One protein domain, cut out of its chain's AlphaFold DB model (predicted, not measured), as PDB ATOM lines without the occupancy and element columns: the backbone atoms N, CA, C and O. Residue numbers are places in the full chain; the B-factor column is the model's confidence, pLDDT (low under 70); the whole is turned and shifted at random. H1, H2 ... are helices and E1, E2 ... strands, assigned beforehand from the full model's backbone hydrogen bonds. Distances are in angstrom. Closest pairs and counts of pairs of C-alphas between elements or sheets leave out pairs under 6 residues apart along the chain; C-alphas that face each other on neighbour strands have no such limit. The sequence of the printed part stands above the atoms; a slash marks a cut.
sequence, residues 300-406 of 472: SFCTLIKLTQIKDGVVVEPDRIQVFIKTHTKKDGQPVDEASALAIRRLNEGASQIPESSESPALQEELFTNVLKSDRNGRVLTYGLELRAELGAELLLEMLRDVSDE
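This is residues 300 to 406 of the 472 residues of an uncharacterized protein of Rhododendron simsii (UniProt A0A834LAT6). The domain has two unequal sides, with H2 between them: on one side H3 and H4 make a helical hairpin that packs on H2, and on the other H1 and a tiny hairpin of strands, E1 and E2, lie near the long helix H5. The second side is loosely built, with few contacts between H5 and its neighbours, and a long unnamed stretch, residues 373 to 388, leads from H4 to H5. The printed part has 107 residues, with five named helices and two named strands in the order H1 E1 E2 H2 H3 H4 H5; the sheet, in the order E1 - E2, is antiparallel and the class is mostly helix. The whole is compact, with a radius of gyration of the C-alphas of 14.5 A, and spans 40 by 34 by 33 A.

H1, residues 300 to 307, touches H2, residues 320 to 327; their closest C-alphas, of Leu 304 and Val 323, are 6.4 A apart, and at 73 degrees they are only just about perpendicular. Between them in the chain, E1, residues 309 to 311, and E2, residues 314 to 316, form an antiparallel hairpin at 140 degrees; N 314 and O 311, at 2.9 A, and N 316 and O 309, at 2.9 A, are within hydrogen-bond range. H2 and H3, residues 338 to 351, only just touch, with 3 pairs of C-alphas within 8 A; H3 does so with residues 344 to 347 alone, and the closest C-alphas, of Ile 325 and Ile 344, are 6.0 A apart. This helical hairpin has a steep tilt of 36 degrees, only just past shallow, opposite ways. H3 and H4, residues 361 to 372, form another helical hairpin and touch, the closest C-alphas, of Ala 343 and Val 371, being 6.4 A apart, at a shallow tilt of 29 degrees, opposite ways. H4 touches H2 with residues 364 to 368 alone, the closest C-alphas, of Ile 321 and Phe 368, being 6.3 A apart, at a steep tilt of 51 degrees, the same way. H5, residues 389 to 406, touches no helix; it is close to H1 but not clearly touching, and the closest C-alphas, of Ile 305 and Leu 396, are 7.2 A apart. The closest C-alphas of E2 and H5, of Val 315 and Leu 397, are 7.5 A apart. Every O i to N i+4 pair is within hydrogen-bond range in H1, H2, H3 and H4, and 13 of 14 are in H5.

H1 begins at C-alpha 300, (-19.259, -33.112, 27.833), and is 10.5 A long from first to last C-alpha. E1 is 6.2 A long, E2 6.1 A and H2 10.4 A. H3 is 19.9 A long and begins at C-alpha 338, (-32.325, -36.246, 42.561). H4 is 16.4 A long. H5, 25.9 A long, ends at C-alpha 406, (-16.892, -34.376, 4.475).

The two C-alphas farthest apart, of Glu 338 and Asp 405, are 41.4 A apart. The printed part has no cut, and its one long link is H4 to H5, with 16 residues. The mean pLDDT of the printed part is 72.2; 50 residues are under 70, among them residues 300 to 315 and 382 to 404.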
ATOM      1  N   SER A 300     -18.470 -34.329  28.069       55.19
ATOM      2  CA  SER A 300     -19.259 -33.112  27.833       55.19
ATOM      3  C   SER A 300     -19.118 -32.543  26.410       55.19
ATOM      4  O   SER A 300     -20.125 -32.249  25.783       55.19
ATOM      5  N   PHE A 301     -17.915 -32.467  25.844       55.38
ATOM      6  CA  PHE A 301     -17.652 -32.057  24.459       55.38
ATOM      7  C   PHE A 301     -18.201 -33.040  23.422       55.38
ATOM      8  O   PHE A 301     -18.838 -32.618  22.462       55.38
ATOM      9  N   CYS A 302     -18.071 -34.355  23.640       56.50
ATOM     10  CA  CYS A 302     -18.783 -35.336  22.808       56.50
ATOM     11  C   CYS A 302     -20.307 -35.141  22.863       56.50
ATOM     12  O   CYS A 302     -21.014 -35.507  21.928       56.50
ATOM     13  N   THR A 303     -20.827 -34.614  23.974       60.19
ATOM     14  CA  THR A 303     -22.255 -34.315  24.129       60.19
ATOM     15  C   THR A 303     -22.632 -33.019  23.413       60.19
ATOM     16  O   THR A 303     -23.663 -33.001  22.751       60.19
ATOM     17  N   LEU A 304     -21.782 -31.989  23.457       61.88
ATOM     18  CA  LEU A 304     -21.951 -30.746  22.697       61.88
ATOM     19  C   LEU A 304     -21.994 -31.008  21.194       61.88
ATOM     20  O   LEU A 304     -22.981 -30.658  20.565       61.88
ATOM     21  N   ILE A 305     -21.009 -31.728  20.651       59.50
ATOM     22  CA  ILE A 305     -20.979 -32.115  19.227       59.50
ATOM     23  C   ILE A 305     -22.228 -32.909  18.818       59.50
ATOM     24  O   ILE A 305     -22.714 -32.802  17.699       59.50
ATOM     25  N   LYS A 306     -22.776 -33.738  19.711       61.69
ATOM     26  CA  LYS A 306     -24.010 -34.482  19.412       61.69
ATOM     27  C   LYS A 306     -25.258 -33.606  19.417       61.69
ATOM     28  O   LYS A 306     -26.259 -34.008  18.830       61.69
ATOM     29  N   LEU A 307     -25.239 -32.493  20.143       61.66
ATOM     30  CA  LEU A 307     -26.367 -31.572  20.248       61.66
ATOM     31  C   LEU A 307     -26.302 -30.448  19.215       61.66
ATOM     32  O   LEU A 307     -27.347 -29.900  18.878       61.66
ATOM     33  N   THR A 308     -25.115 -30.119  18.705       62.47
ATOM     34  CA  THR A 308     -24.946 -29.151  17.620       62.47
ATOM     35  C   THR A 308     -25.669 -29.653  16.381       62.47
ATOM     36  O   THR A 308     -25.361 -30.727  15.859       62.47
ATOM     37  N   GLN A 309     -26.652 -28.885  15.925       62.97
ATOM     38  CA  GLN A 309     -27.450 -29.208  14.747       62.97
ATOM     39  C   GLN A 309     -26.997 -28.339  13.578       62.97
ATOM     40  O   GLN A 309     -26.699 -27.160  13.754       62.97
ATOM     41  N   ILE A 310     -26.993 -28.911  12.376       59.00
ATOM     42  CA  ILE A 310     -26.846 -28.149  11.136       59.00
ATOM     43  C   ILE A 310     -28.253 -27.948  10.578       59.00
ATOM     44  O   ILE A 310     -28.892 -28.910  10.150       59.00
ATOM     45  N   LYS A 311     -28.741 -26.707  10.603       59.91
ATOM     46  CA  LYS A 311     -29.995 -26.304   9.954       59.91
ATOM     47  C   LYS A 311     -29.638 -25.350   8.820       59.91
ATOM     48  O   LYS A 311     -28.892 -24.403   9.041       59.91
ATOM     49  N   ASP A 312     -30.088 -25.648   7.602       53.12
ATOM     50  CA  ASP A 312     -29.847 -24.826   6.404       53.12
ATOM     51  C   ASP A 312     -28.364 -24.475   6.144       53.12
ATOM     52  O   ASP A 312     -28.030 -23.394   5.669       53.12
ATOM     53  N   GLY A 313     -27.448 -25.394   6.477       51.16
ATOM     54  CA  GLY A 313     -26.000 -25.192   6.318       51.16
ATOM     55  C   GLY A 313     -25.355 -24.295   7.382       51.16
ATOM     56  O   GLY A 313     -24.153 -24.049   7.323       51.16
ATOM     57  N   VAL A 314     -26.122 -23.837   8.374       59.66
ATOM     58  CA  VAL A 314     -25.630 -23.061   9.515       59.66
ATOM     59  C   VAL A 314     -25.501 -23.974  10.731       59.66
ATOM     60  O   VAL A 314     -26.434 -24.700  11.090       59.66
ATOM     61  N   VAL A 315     -24.330 -23.940  11.370       63.72
ATOM     62  CA  VAL A 315     -24.107 -24.612  12.653       63.72
ATOM     63  C   VAL A 315     -24.859 -23.840  13.733       63.72
ATOM     64  O   VAL A 315     -24.552 -22.680  13.998       63.72
ATOM     65  N   VAL A 316     -25.845 -24.488  14.348       71.38
ATOM     66  CA  VAL A 316     -26.595 -23.946  15.482       71.38
ATOM     67  C   VAL A 316     -25.958 -24.468  16.764       71.38
ATOM     68  O   VAL A 316     -25.973 -25.675  17.033       71.38
ATOM     69  N   GLU A 317     -25.371 -23.555  17.537       67.69
ATOM     70  CA  GLU A 317     -24.794 -23.873  18.840       67.69
ATOM     71  C   GLU A 317     -25.909 -24.294  19.817       67.69
ATOM     72  O   GLU A 317     -26.944 -23.628  19.897       67.69
ATOM     73  N   PRO A 318     -25.749 -25.420  20.534       72.50
ATOM     74  CA  PRO A 318     -26.751 -25.893  21.470       72.50
ATOM     75  C   PRO A 318     -26.769 -25.015  22.719       72.50
ATOM     76  O   PRO A 318     -25.727 -24.707  23.295       72.50
ATOM     77  N   ASP A 319     -27.973 -24.689  23.178       81.31
ATOM     78  CA  ASP A 319     -28.168 -23.934  24.411       81.31
ATOM     79  C   ASP A 319     -27.663 -24.712  25.647       81.31
ATOM     80  O   ASP A 319     -27.759 -25.946  25.720       81.31
ATOM     81  N   ARG A 320     -27.163 -23.990  26.658       80.19
ATOM     82  CA  ARG A 320     -26.636 -24.553  27.913       80.19
ATOM     83  C   ARG A 320     -27.651 -25.439  28.621       80.19
ATOM     84  O   ARG A 320     -27.268 -26.450  29.219       80.19
ATOM     85  N   ILE A 321     -28.941 -25.115  28.522       86.94
ATOM     86  CA  ILE A 321     -30.022 -25.934  29.081       86.94
ATOM     87  C   ILE A 321     -30.048 -27.311  28.409       86.94
ATOM     88  O   ILE A 321     -30.086 -28.335  29.098       86.94
ATOM     89  N   GLN A 322     -29.955 -27.366  27.077       85.06
ATOM     90  CA  GLN A 322     -29.951 -28.630  26.331       85.06
ATOM     91  C   GLN A 322     -28.740 -29.491  26.702       85.06
ATOM     92  O   GLN A 322     -28.864 -30.701  26.930       85.06
ATOM     93  N   VAL A 323     -27.572 -28.859  26.830       83.50
ATOM     94  CA  VAL A 323     -26.329 -29.517  27.253       83.50
ATOM     95  C   VAL A 323     -26.470 -30.072  28.667       83.50
ATOM     96  O   VAL A 323     -26.101 -31.224  28.921       83.50
ATOM     97  N   PHE A 324     -27.052 -29.303  29.589       86.06
ATOM     98  CA  PHE A 324     -27.293 -29.737  30.962       86.06
ATOM     99  C   PHE A 324     -28.221 -30.950  31.026       86.06
ATOM    100  O   PHE A 324     -27.853 -31.963  31.622       86.06
ATOM    101  N   ILE A 325     -29.383 -30.881  30.368       87.44
ATOM    102  CA  ILE A 325     -30.364 -31.973  30.351       87.44
ATOM    103  C   ILE A 325     -29.712 -33.238  29.798       87.44
ATOM    104  O   ILE A 325     -29.803 -34.298  30.414       87.44
ATOM    105  N   LYS A 326     -28.984 -33.143  28.682       83.81
ATOM    106  CA  LYS A 326     -28.353 -34.312  28.064       83.81
ATOM    107  C   LYS A 326     -27.250 -34.928  28.925       83.81
ATOM    108  O   LYS A 326     -27.137 -36.149  28.974       83.81
ATOM    109  N   THR A 327     -26.443 -34.106  29.596       80.62
ATOM    110  CA  THR A 327     -25.335 -34.576  30.450       80.62
ATOM    111  C   THR A 327     -25.808 -35.146  31.786       80.62
ATOM    112  O   THR A 327     -25.146 -36.025  32.339       80.62
ATOM    113  N   HIS A 328     -26.964 -34.702  32.280       83.44
ATOM    114  CA  HIS A 328     -27.540 -35.129  33.557       83.44
ATOM    115  C   HIS A 328     -28.729 -36.092  33.393       83.44
ATOM    116  O   HIS A 328     -29.441 -36.374  34.359       83.44
ATOM    117  N   THR A 329     -28.894 -36.661  32.193       86.69
ATOM    118  CA  THR A 329     -29.865 -37.717  31.881       86.69
ATOM    119  C   THR A 329     -29.134 -38.984  31.436       86.69
ATOM    120  O   THR A 329     -28.232 -38.952  30.599       86.69
ATOM    121  N   LYS A 330     -29.505 -40.131  32.010       86.12
ATOM    122  CA  LYS A 330     -28.971 -41.450  31.645       86.12
ATOM    123  C   LYS A 330     -29.467 -41.864  30.256       86.12
ATOM    124  O   LYS A 330     -30.412 -41.295  29.716       86.12
ATOM    125  N   LYS A 331     -28.872 -42.919  29.689       81.62
ATOM    126  CA  LYS A 331     -29.333 -43.501  28.412       81.62
ATOM    127  C   LYS A 331     -30.805 -43.928  28.454       81.62
ATOM    128  O   LYS A 331     -31.486 -43.806  27.447       81.62
ATOM    129  N   ASP A 332     -31.279 -44.337  29.628       80.75
ATOM    130  CA  ASP A 332     -32.659 -44.774  29.867       80.75
ATOM    131  C   ASP A 332     -33.645 -43.600  30.048       80.75
ATOM    132  O   ASP A 332     -34.789 -43.804  30.443       80.75
ATOM    133  N   GLY A 333     -33.204 -42.351  29.842       82.19
ATOM    134  CA  GLY A 333     -34.035 -41.149  29.984       82.19
ATOM    135  C   GLY A 333     -34.244 -40.675  31.427       82.19
ATOM    136  O   GLY A 333     -34.813 -39.611  31.647       82.19
ATOM    137  N   GLN A 334     -33.760 -41.424  32.420       88.25
ATOM    138  CA  GLN A 334     -33.867 -41.052  33.831       88.25
ATOM    139  C   GLN A 334     -32.752 -40.084  34.255       88.25
ATOM    140  O   GLN A 334     -31.607 -40.267  33.830       88.25
ATOM    141  N   PRO A 335     -33.024 -39.105  35.137       89.56
ATOM    142  CA  PRO A 335     -31.992 -38.231  35.684       89.56
ATOM    143  C   PRO A 335     -30.876 -39.008  36.397       89.56
ATOM    144  O   PRO A 335     -31.082 -40.105  36.930       89.56
ATOM    145  N   VAL A 336     -29.668 -38.443  36.405       87.12
ATOM    146  CA  VAL A 336     -28.503 -39.067  37.052       87.12
ATOM    147  C   VAL A 336     -28.681 -39.154  38.572       87.12
ATOM    148  O   VAL A 336     -28.444 -40.224  39.140       87.12
ATOM    149  N   ASP A 337     -29.146 -38.073  39.199       90.75
ATOM    150  CA  ASP A 337     -29.444 -37.952  40.630       90.75
ATOM    151  C   ASP A 337     -30.692 -37.076  40.891       90.75
ATOM    152  O   ASP A 337     -31.277 -36.492  39.974       90.75
ATOM    153  N   GLU A 338     -31.129 -37.001  42.152       91.31
ATOM    154  CA  GLU A 338     -32.325 -36.246  42.561       91.31
ATOM    155  C   GLU A 338     -32.170 -34.729  42.351       91.31
ATOM    156  O   GLU A 338     -33.110 -34.055  41.919       91.31
ATOM    157  N   ALA A 339     -30.969 -34.193  42.589       89.50
ATOM    158  CA  ALA A 339     -30.662 -32.786  42.352       89.50
ATOM    159  C   ALA A 339     -30.801 -32.428  40.863       89.50
ATOM    160  O   ALA A 339     -31.427 -31.421  40.524       89.50
ATOM    161  N   SER A 340     -30.297 -33.286  39.974       88.31
ATOM    162  CA  SER A 340     -30.464 -33.160  38.525       88.31
ATOM    163  C   SER A 340     -31.925 -33.279  38.123       88.31
ATOM    164  O   SER A 340     -32.388 -32.492  37.308       88.31
ATOM    165  N   ALA A 341     -32.680 -34.210  38.714       90.94
ATOM    166  CA  ALA A 341     -34.108 -34.357  38.435       90.94
ATOM    167  C   ALA A 341     -34.894 -33.077  38.758       90.94
ATOM    168  O   ALA A 341     -35.813 -32.694  38.037       90.94
ATOM    169  N   LEU A 342     -34.551 -32.404  39.855       93.25
ATOM    170  CA  LEU A 342     -35.168 -31.139  40.244       93.25
ATOM    171  C   LEU A 342     -34.712 -29.974  39.353       93.25
ATOM    172  O   LEU A 342     -35.546 -29.165  38.950       93.25
ATOM    173  N   ALA A 343     -33.427 -29.908  39.000       91.38
ATOM    174  CA  ALA A 343     -32.907 -28.885  38.095       91.38
ATOM    175  C   ALA A 343     -33.500 -29.007  36.680       91.38
ATOM    176  O   ALA A 343     -33.998 -28.022  36.144       91.38
ATOM    177  N   ILE A 344     -33.527 -30.215  36.107       92.56
ATOM    178  CA  ILE A 344     -34.109 -30.491  34.784       92.56
ATOM    179  C   ILE A 344     -35.593 -30.106  34.751       92.56
ATOM    180  O   ILE A 344     -36.033 -29.471  33.797       92.56
ATOM    181  N   ARG A 345     -36.360 -30.434  35.802       92.50
ATOM    182  CA  ARG A 345     -37.776 -30.037  35.902       92.50
ATOM    183  C   ARG A 345     -37.952 -28.523  35.839       92.50
ATOM    184  O   ARG A 345     -38.685 -28.047  34.983       92.50
ATOM    185  N   ARG A 346     -37.222 -27.775  36.672       92.25
ATOM    186  CA  ARG A 346     -37.298 -26.305  36.698       92.25
ATOM    187  C   ARG A 346     -36.889 -25.668  35.373       92.25
ATOM    188  O   ARG A 346     -37.507 -24.697  34.952       92.25
ATOM    189  N   LEU A 347     -35.863 -26.213  34.719       91.56
ATOM    190  CA  LEU A 347     -35.424 -25.739  33.408       91.56
ATOM    191  C   LEU A 347     -36.505 -25.960  32.343       91.56
ATOM    192  O   LEU A 347     -36.811 -25.037  31.599       91.56
ATOM    193  N   ASN A 348     -37.134 -27.137  32.309       90.06
ATOM    194  CA  ASN A 348     -38.215 -27.425  31.361       90.06
ATOM    195  C   ASN A 348     -39.472 -26.581  31.631       90.06
ATOM    196  O   ASN A 348     -40.095 -26.086  30.693       90.06
ATOM    197  N   GLU A 349     -39.841 -26.395  32.902       90.44
ATOM    198  CA  GLU A 349     -40.966 -25.545  33.315       90.44
ATOM    199  C   GLU A 349     -40.746 -24.081  32.924       90.44
ATOM    200  O   GLU A 349     -41.673 -23.433  32.440       90.44
ATOM    201  N   GLY A 350     -39.530 -23.565  33.115       85.44
ATOM    202  CA  GLY A 350     -39.167 -22.207  32.718       85.44
ATOM    203  C   GLY A 350     -39.102 -22.040  31.203       85.44
ATOM    204  O   GLY A 350     -39.636 -21.069  30.680       85.44
ATOM    205  N   ALA A 351     -38.534 -23.013  30.485       84.12
ATOM    206  CA  ALA A 351     -38.476 -22.988  29.025       84.12
ATOM    207  C   ALA A 351     -39.879 -23.011  28.397       84.12
ATOM    208  O   ALA A 351     -40.125 -22.304  27.429       84.12
ATOM    209  N   SER A 352     -40.825 -23.740  29.002       83.25
ATOM    210  CA  SER A 352     -42.226 -23.792  28.548       83.25
ATOM    211  C   SER A 352     -42.987 -22.471  28.743       83.25
ATOM    212  O   SER A 352     -44.052 -22.288  28.161       83.25
ATOM    213  N   GLN A 353     -42.478 -21.569  29.589       80.62
ATOM    214  CA  GLN A 353     -43.080 -20.259  29.858       80.62
ATOM    215  C   GLN A 353     -42.507 -19.146  28.971       80.62
ATOM    216  O   GLN A 353     -43.064 -18.049  28.953       80.62
ATOM    217  N   ILE A 354     -41.416 -19.404  28.241       75.31
ATOM    218  CA  ILE A 354     -40.838 -18.445  27.298       75.31
ATOM    219  C   ILE A 354     -41.658 -18.515  25.997       75.31
ATOM    220  O   ILE A 354     -41.737 -19.583  25.393       75.31
ATOM    221  N   PRO A 355     -42.290 -17.412  25.544       66.62
ATOM    222  CA  PRO A 355     -43.008 -17.404  24.275       66.62
ATOM    223  C   PRO A 355     -42.045 -17.661  23.111       66.62
ATOM    224  O   PRO A 355     -40.986 -17.035  23.041       66.62
ATOM    225  N   GLU A 356     -42.454 -18.508  22.168       59.62
ATOM    226  CA  GLU A 356     -41.673 -18.928  20.988       59.62
ATOM    227  C   GLU A 356     -41.206 -17.732  20.123       59.62
ATOM    228  O   GLU A 356     -40.149 -17.758  19.505       59.62
ATOM    229  N   SER A 357     -41.935 -16.606  20.155       56.66
ATOM    230  CA  SER A 357     -41.574 -15.348  19.477       56.66
ATOM    231  C   SER A 357     -40.476 -14.528  20.172       56.66
ATOM    232  O   SER A 357     -40.104 -13.458  19.693       56.66
ATOM    233  N   SER A 358     -40.010 -14.974  21.337       57.62
ATOM    234  CA  SER A 358     -39.068 -14.272  22.214       57.62
ATOM    235  C   SER A 358     -37.957 -15.191  22.724       57.62
ATOM    236  O   SER A 358     -37.372 -14.904  23.765       57.62
ATOM    237  N   GLU A 359     -37.633 -16.262  21.989       60.59
ATOM    238  CA  GLU A 359     -36.454 -17.115  22.213       60.59
ATOM    239  C   GLU A 359     -35.144 -16.336  21.987       60.59
ATOM    240  O   GLU A 359     -34.379 -16.560  21.052       60.59
ATOM    241  N   SER A 360     -34.889 -15.357  22.848       69.81
ATOM    242  CA  SER A 360     -33.612 -14.677  22.933       69.81
ATOM    243  C   SER A 360     -32.655 -15.564  23.733       69.81
ATOM    244  O   SER A 360     -32.998 -15.938  24.862       69.81
ATOM    245  N   PRO A 361     -31.441 -15.843  23.226       73.31
ATOM    246  CA  PRO A 361     -30.403 -16.567  23.966       73.31
ATOM    247  C   PRO A 361     -30.138 -15.991  25.366       73.31
ATOM    248  O   PRO A 361     -29.800 -16.721  26.293       73.31
ATOM    249  N   ALA A 362     -30.360 -14.685  25.555       79.88
ATOM    250  CA  ALA A 362     -30.209 -14.027  26.850       79.88
ATOM    251  C   ALA A 362     -31.219 -14.517  27.907       79.88
ATOM    252  O   ALA A 362     -30.860 -14.639  29.074       79.88
ATOM    253  N   LEU A 363     -32.461 -14.828  27.512       81.56
ATOM    254  CA  LEU A 363     -33.492 -15.315  28.436       81.56
ATOM    255  C   LEU A 363     -33.249 -16.773  28.838       81.56
ATOM    256  O   LEU A 363     -33.503 -17.149  29.982       81.56
ATOM    257  N   GLN A 364     -32.724 -17.587  27.918       83.38
ATOM    258  CA  GLN A 364     -32.310 -18.960  28.219       83.38
ATOM    259  C   GLN A 364     -31.118 -18.972  29.187       83.38
ATOM    260  O   GLN A 364     -31.134 -19.716  30.167       83.38
ATOM    261  N   GLU A 365     -30.146 -18.076  28.995       84.00
ATOM    262  CA  GLU A 365     -29.011 -17.924  29.912       84.00
ATOM    263  C   GLU A 365     -29.440 -17.412  31.299       84.00
ATOM    264  O   GLU A 365     -28.947 -17.889  32.327       84.00
ATOM    265  N   GLU A 366     -30.385 -16.470  31.354       87.44
ATOM    266  CA  GLU A 366     -30.958 -15.982  32.611       87.44
ATOM    267  C   GLU A 366     -31.695 -17.106  33.353       87.44
ATOM    268  O   GLU A 366     -31.458 -17.331  34.543       87.44
ATOM    269  N   LEU A 367     -32.531 -17.874  32.646       89.44
ATOM    270  CA  LEU A 367     -33.218 -19.042  33.198       89.44
ATOM    271  C   LEU A 367     -32.219 -20.082  33.726       89.44
ATOM    272  O   LEU A 367     -32.368 -20.580  34.846       89.44
ATOM    273  N   PHE A 368     -31.181 -20.383  32.947       88.94
ATOM    274  CA  PHE A 368     -30.126 -21.311  33.332       88.94
ATOM    275  C   PHE A 368     -29.414 -20.851  34.613       88.94
ATOM    276  O   PHE A 368     -29.288 -21.615  35.579       88.94
ATOM    277  N   THR A 369     -29.030 -19.574  34.659       88.00
ATOM    278  CA  THR A 369     -28.374 -18.946  35.810       88.00
ATOM    279  C   THR A 369     -29.275 -18.948  37.046       88.00
ATOM    280  O   THR A 369     -28.799 -19.208  38.153       88.00
ATOM    281  N   ASN A 370     -30.582 -18.741  36.885       88.56
ATOM    282  CA  ASN A 370     -31.541 -18.761  37.990       88.56
ATOM    283  C   ASN A 370     -31.700 -20.159  38.610       88.56
ATOM    284  O   ASN A 370     -31.829 -20.283  39.831       88.56
ATOM    285  N   VAL A 371     -31.659 -21.227  37.804       89.69
ATOM    286  CA  VAL A 371     -31.821 -22.602  38.308       89.69
ATOM    287  C   VAL A 371     -30.523 -23.165  38.895       89.69
ATOM    288  O   VAL A 371     -30.562 -23.814  39.945       89.69
ATOM    289  N   LEU A 372     -29.376 -22.937  38.245       84.38
ATOM    290  CA  LEU A 372     -28.102 -23.594  38.582       84.38
ATOM    291  C   LEU A 372     -27.064 -22.682  39.248       84.38
ATOM    292  O   LEU A 372     -26.101 -23.203  39.823       84.38
ATOM    293  N   LYS A 373     -27.330 -21.370  39.298       84.38
ATOM    294  CA  LYS A 373     -26.433 -20.272  39.708       84.38
ATOM    295  C   LYS A 373     -25.464 -19.867  38.600       84.38
ATOM    296  O   LYS A 373     -25.249 -20.603  37.645       84.38
ATOM    297  N   SER A 374     -24.872 -18.686  38.752       81.69
ATOM    298  CA  SER A 374     -23.854 -18.186  37.833       81.69
ATOM    299  C   SER A 374     -22.583 -19.033  37.866       81.69
ATOM    300  O   SER A 374     -22.242 -19.672  38.874       81.69
ATOM    301  N   ASP A 375     -21.864 -19.011  36.746       80.31
ATOM    302  CA  ASP A 375     -20.565 -19.657  36.618       80.31
ATOM    303  C   ASP A 375     -19.574 -19.133  37.662       80.31
ATOM    304  O   ASP A 375     -19.532 -17.946  37.997       80.31
ATOM    305  N   ARG A 376     -18.728 -20.028  38.179       73.00
ATOM    306  CA  ARG A 376     -17.627 -19.631  39.067       73.00
ATOM    307  C   ARG A 376     -16.427 -19.229  38.219       73.00
ATOM    308  O   ARG A 376     -16.198 -19.811  37.162       73.00
ATOM    309  N   ASN A 377     -15.596 -18.308  38.708       68.50
ATOM    310  CA  ASN A 377     -14.374 -17.904  38.007       68.50
ATOM    311  C   ASN A 377     -13.532 -19.129  37.601       68.50
ATOM    312  O   ASN A 377     -13.075 -19.896  38.451       68.50
ATOM    313  N   GLY A 378     -13.337 -19.302  36.291       57.84
ATOM    314  CA  GLY A 378     -12.558 -20.401  35.716       57.84
ATOM    315  C   GLY A 378     -13.266 -21.758  35.651       57.84
ATOM    316  O   GLY A 378     -12.615 -22.741  35.309       57.84
ATOM    317  N   ARG A 379     -14.567 -21.842  35.965       62.56
ATOM    318  CA  ARG A 379     -15.366 -23.062  35.813       62.56
ATOM    319  C   ARG A 379     -16.766 -22.734  35.302       62.56
ATOM    320  O   ARG A 379     -17.618 -22.295  36.072       62.56
ATOM    321  N   VAL A 380     -16.985 -23.036  34.027       67.62
ATOM    322  CA  VAL A 380     -18.298 -22.961  33.385       67.62
ATOM    323  C   VAL A 380     -19.114 -24.188  33.805       67.62
ATOM    324  O   VAL A 380     -18.638 -25.327  33.723       67.62
ATOM    325  N   LEU A 381     -20.322 -23.975  34.317       70.50
ATOM    326  CA  LEU A 381     -21.284 -25.044  34.578       70.50
ATOM    327  C   LEU A 381     -21.639 -25.715  33.240       70.50
ATOM    328  O   LEU A 381     -21.640 -25.056  32.212       70.50
ATOM    329  N   THR A 382     -21.909 -27.026  33.233       68.25
ATOM    330  CA  THR A 382     -22.172 -27.906  32.054       68.25
ATOM    331  C   THR A 382     -20.982 -28.340  31.196       68.25
ATOM    332  O   THR A 382     -20.914 -29.517  30.838       68.25
ATOM    333  N   TYR A 383     -20.008 -27.474  30.919       62.25
ATOM    334  CA  TYR A 383     -18.944 -27.781  29.945       62.25
ATOM    335  C   TYR A 383     -17.803 -28.660  30.503       62.25
ATOM    336  O   TYR A 383     -16.992 -29.203  29.752       62.25
ATOM    337  N   GLY A 384     -17.774 -28.911  31.815       55.78
ATOM    338  CA  GLY A 384     -16.749 -29.737  32.464       55.78
ATOM    339  C   GLY A 384     -15.512 -28.936  32.886       55.78
ATOM    340  O   GLY A 384     -15.482 -27.716  32.796       55.78
ATOM    341  N   LEU A 385     -14.503 -29.618  33.440       43.00
ATOM    342  CA  LEU A 385     -13.402 -28.973  34.175       43.00
ATOM    343  C   LEU A 385     -12.394 -28.192  33.306       43.00
ATOM    344  O   LEU A 385     -11.578 -27.472  33.874       43.00
ATOM    345  N   GLU A 386     -12.416 -28.337  31.978       40.47
ATOM    346  CA  GLU A 386     -11.296 -27.913  31.116       40.47
ATOM    347  C   GLU A 386     -11.687 -27.102  29.870       40.47
ATOM    348  O   GLU A 386     -10.801 -26.591  29.189       40.47
ATOM    349  N   LEU A 387     -12.976 -26.891  29.589       42.88
ATOM    350  CA  LEU A 387     -13.383 -26.005  28.496       42.88
ATOM    351  C   LEU A 387     -13.513 -24.571  29.016       42.88
ATOM    352  O   LEU A 387     -14.448 -24.233  29.744       42.88
ATOM    353  N   ARG A 388     -12.569 -23.708  28.628       40.88
ATOM    354  CA  ARG A 388     -12.850 -22.269  28.565       40.88
ATOM    355  C   ARG A 388     -13.875 -22.076  27.450       40.88
ATOM    356  O   ARG A 388     -13.615 -22.534  26.340       40.88
ATOM    357  N   ALA A 389     -15.002 -21.431  27.752       45.88
ATOM    358  CA  ALA A 389     -16.109 -21.236  26.808       45.88
ATOM    359  C   ALA A 389     -15.634 -20.702  25.443       45.88
ATOM    360  O   ALA A 389     -16.055 -21.204  24.410       45.88
ATOM    361  N   GLU A 390     -14.678 -19.771  25.452       41.16
ATOM    362  CA  GLU A 390     -14.155 -19.111  24.250       41.16
ATOM    363  C   GLU A 390     -13.333 -20.048  23.342       41.16
ATOM    364  O   GLU A 390     -13.564 -20.088  22.141       41.16
ATOM    365  N   LEU A 391     -12.422 -20.863  23.894       44.22
ATOM    366  CA  LEU A 391     -11.612 -21.798  23.087       44.22
ATOM    367  C   LEU A 391     -12.376 -23.070  22.701       44.22
ATOM    368  O   LEU A 391     -12.059 -23.710  21.702       44.22
ATOM    369  N   GLY A 392     -13.346 -23.475  23.523       49.47
ATOM    370  CA  GLY A 392     -14.135 -24.677  23.281       49.47
ATOM    371  C   GLY A 392     -15.078 -24.535  22.090       49.47
ATOM    372  O   GLY A 392     -15.230 -25.491  21.338       49.47
ATOM    373  N   ALA A 393     -15.678 -23.353  21.921       50.50
ATOM    374  CA  ALA A 393     -16.624 -23.074  20.846       50.50
ATOM    375  C   ALA A 393     -15.934 -22.948  19.478       50.50
ATOM    376  O   ALA A 393     -16.400 -23.548  18.514       50.50
ATOM    377  N   GLU A 394     -14.795 -22.251  19.388       50.31
ATOM    378  CA  GLU A 394     -14.067 -22.089  18.117       50.31
ATOM    379  C   GLU A 394     -13.550 -23.423  17.567       50.31
ATOM    380  O   GLU A 394     -13.799 -23.745  16.407       50.31
ATOM    381  N   LEU A 395     -12.915 -24.245  18.413       53.12
ATOM    382  CA  LEU A 395     -12.434 -25.572  18.011       53.12
ATOM    383  C   LEU A 395     -13.590 -26.493  17.590       53.12
ATOM    384  O   LEU A 395     -13.454 -27.309  16.682       53.12
ATOM    385  N   LEU A 396     -14.743 -26.361  18.249       56.00
ATOM    386  CA  LEU A 396     -15.947 -27.118  17.928       56.00
ATOM    387  C   LEU A 396     -16.559 -26.671  16.593       56.00
ATOM    388  O   LEU A 396     -16.968 -27.523  15.810       56.00
ATOM    389  N   LEU A 397     -16.575 -25.371  16.298       62.97
ATOM    390  CA  LEU A 397     -17.041 -24.842  15.015       62.97
ATOM    391  C   LEU A 397     -16.131 -25.261  13.853       62.97
ATOM    392  O   LEU A 397     -16.644 -25.585  12.784       62.97
ATOM    393  N   GLU A 398     -14.814 -25.288  14.062       65.06
ATOM    394  CA  GLU A 398     -13.844 -25.750  13.061       65.06
ATOM    395  C   GLU A 398     -14.027 -27.246  12.768       65.06
ATOM    396  O   GLU A 398     -14.283 -27.624  11.627       65.06
ATOM    397  N   MET A 399     -14.060 -28.089  13.806       60.84
ATOM    398  CA  MET A 399     -14.291 -29.530  13.639       60.84
ATOM    399  C   MET A 399     -15.656 -29.856  13.011       60.84
ATOM    400  O   MET A 399     -15.770 -30.799  12.230       60.84
ATOM    401  N   LEU A 400     -16.714 -29.115  13.355       63.62
ATOM    402  CA  LEU A 400     -18.038 -29.313  12.756       63.62
ATOM    403  C   LEU A 400     -18.082 -28.878  11.293       63.62
ATOM    404  O   LEU A 400     -18.805 -29.491  10.509       63.62
ATOM    405  N   ARG A 401     -17.318 -27.846  10.923       67.56
ATOM    406  CA  ARG A 401     -17.172 -27.430   9.529       67.56
ATOM    407  C   ARG A 401     -16.472 -28.518   8.718       67.56
ATOM    408  O   ARG A 401     -17.019 -28.913   7.696       67.56
ATOM    409  N   ASP A 402     -15.387 -29.091   9.233       66.81
ATOM    410  CA  ASP A 402     -14.671 -30.194   8.574       66.81
ATOM    411  C   ASP A 402     -15.574 -31.421   8.354       66.81
ATOM    412  O   ASP A 402     -15.633 -31.978   7.257       66.81
ATOM    413  N   VAL A 403     -16.349 -31.814   9.374       68.56
ATOM    414  CA  VAL A 403     -17.312 -32.926   9.258       68.56
ATOM    415  C   VAL A 403     -18.445 -32.588   8.280       68.56
ATOM    416  O   VAL A 403     -18.912 -33.456   7.543       68.56
ATOM    417  N   SER A 404     -18.906 -31.337   8.250       69.50
ATOM    418  CA  SER A 404     -19.926 -30.884   7.298       69.50
ATOM    419  C   SER A 404     -19.418 -30.919   5.854       69.50
ATOM    420  O   SER A 404     -20.155 -31.327   4.949       69.50
ATOM    421  N   ASP A 405     -18.165 -30.530   5.633       72.75
ATOM    422  CA  ASP A 405     -17.517 -30.569   4.324       72.75
ATOM    423  C   ASP A 405     -17.343 -32.022   3.854       72.75
ATOM    424  O   ASP A 405     -17.675 -32.341   2.711       72.75
ATOM    425  N   GLU A 406     -16.965 -32.936   4.755       73.38
ATOM    426  CA  GLU A 406     -16.892 -34.376   4.475       73.38
ATOM    427  C   GLU A 406     -18.270 -34.966   4.118       73.38
ATOM    428  O   GLU A 406     -18.410 -35.690   3.130       73.38
TER     429      GLU A 406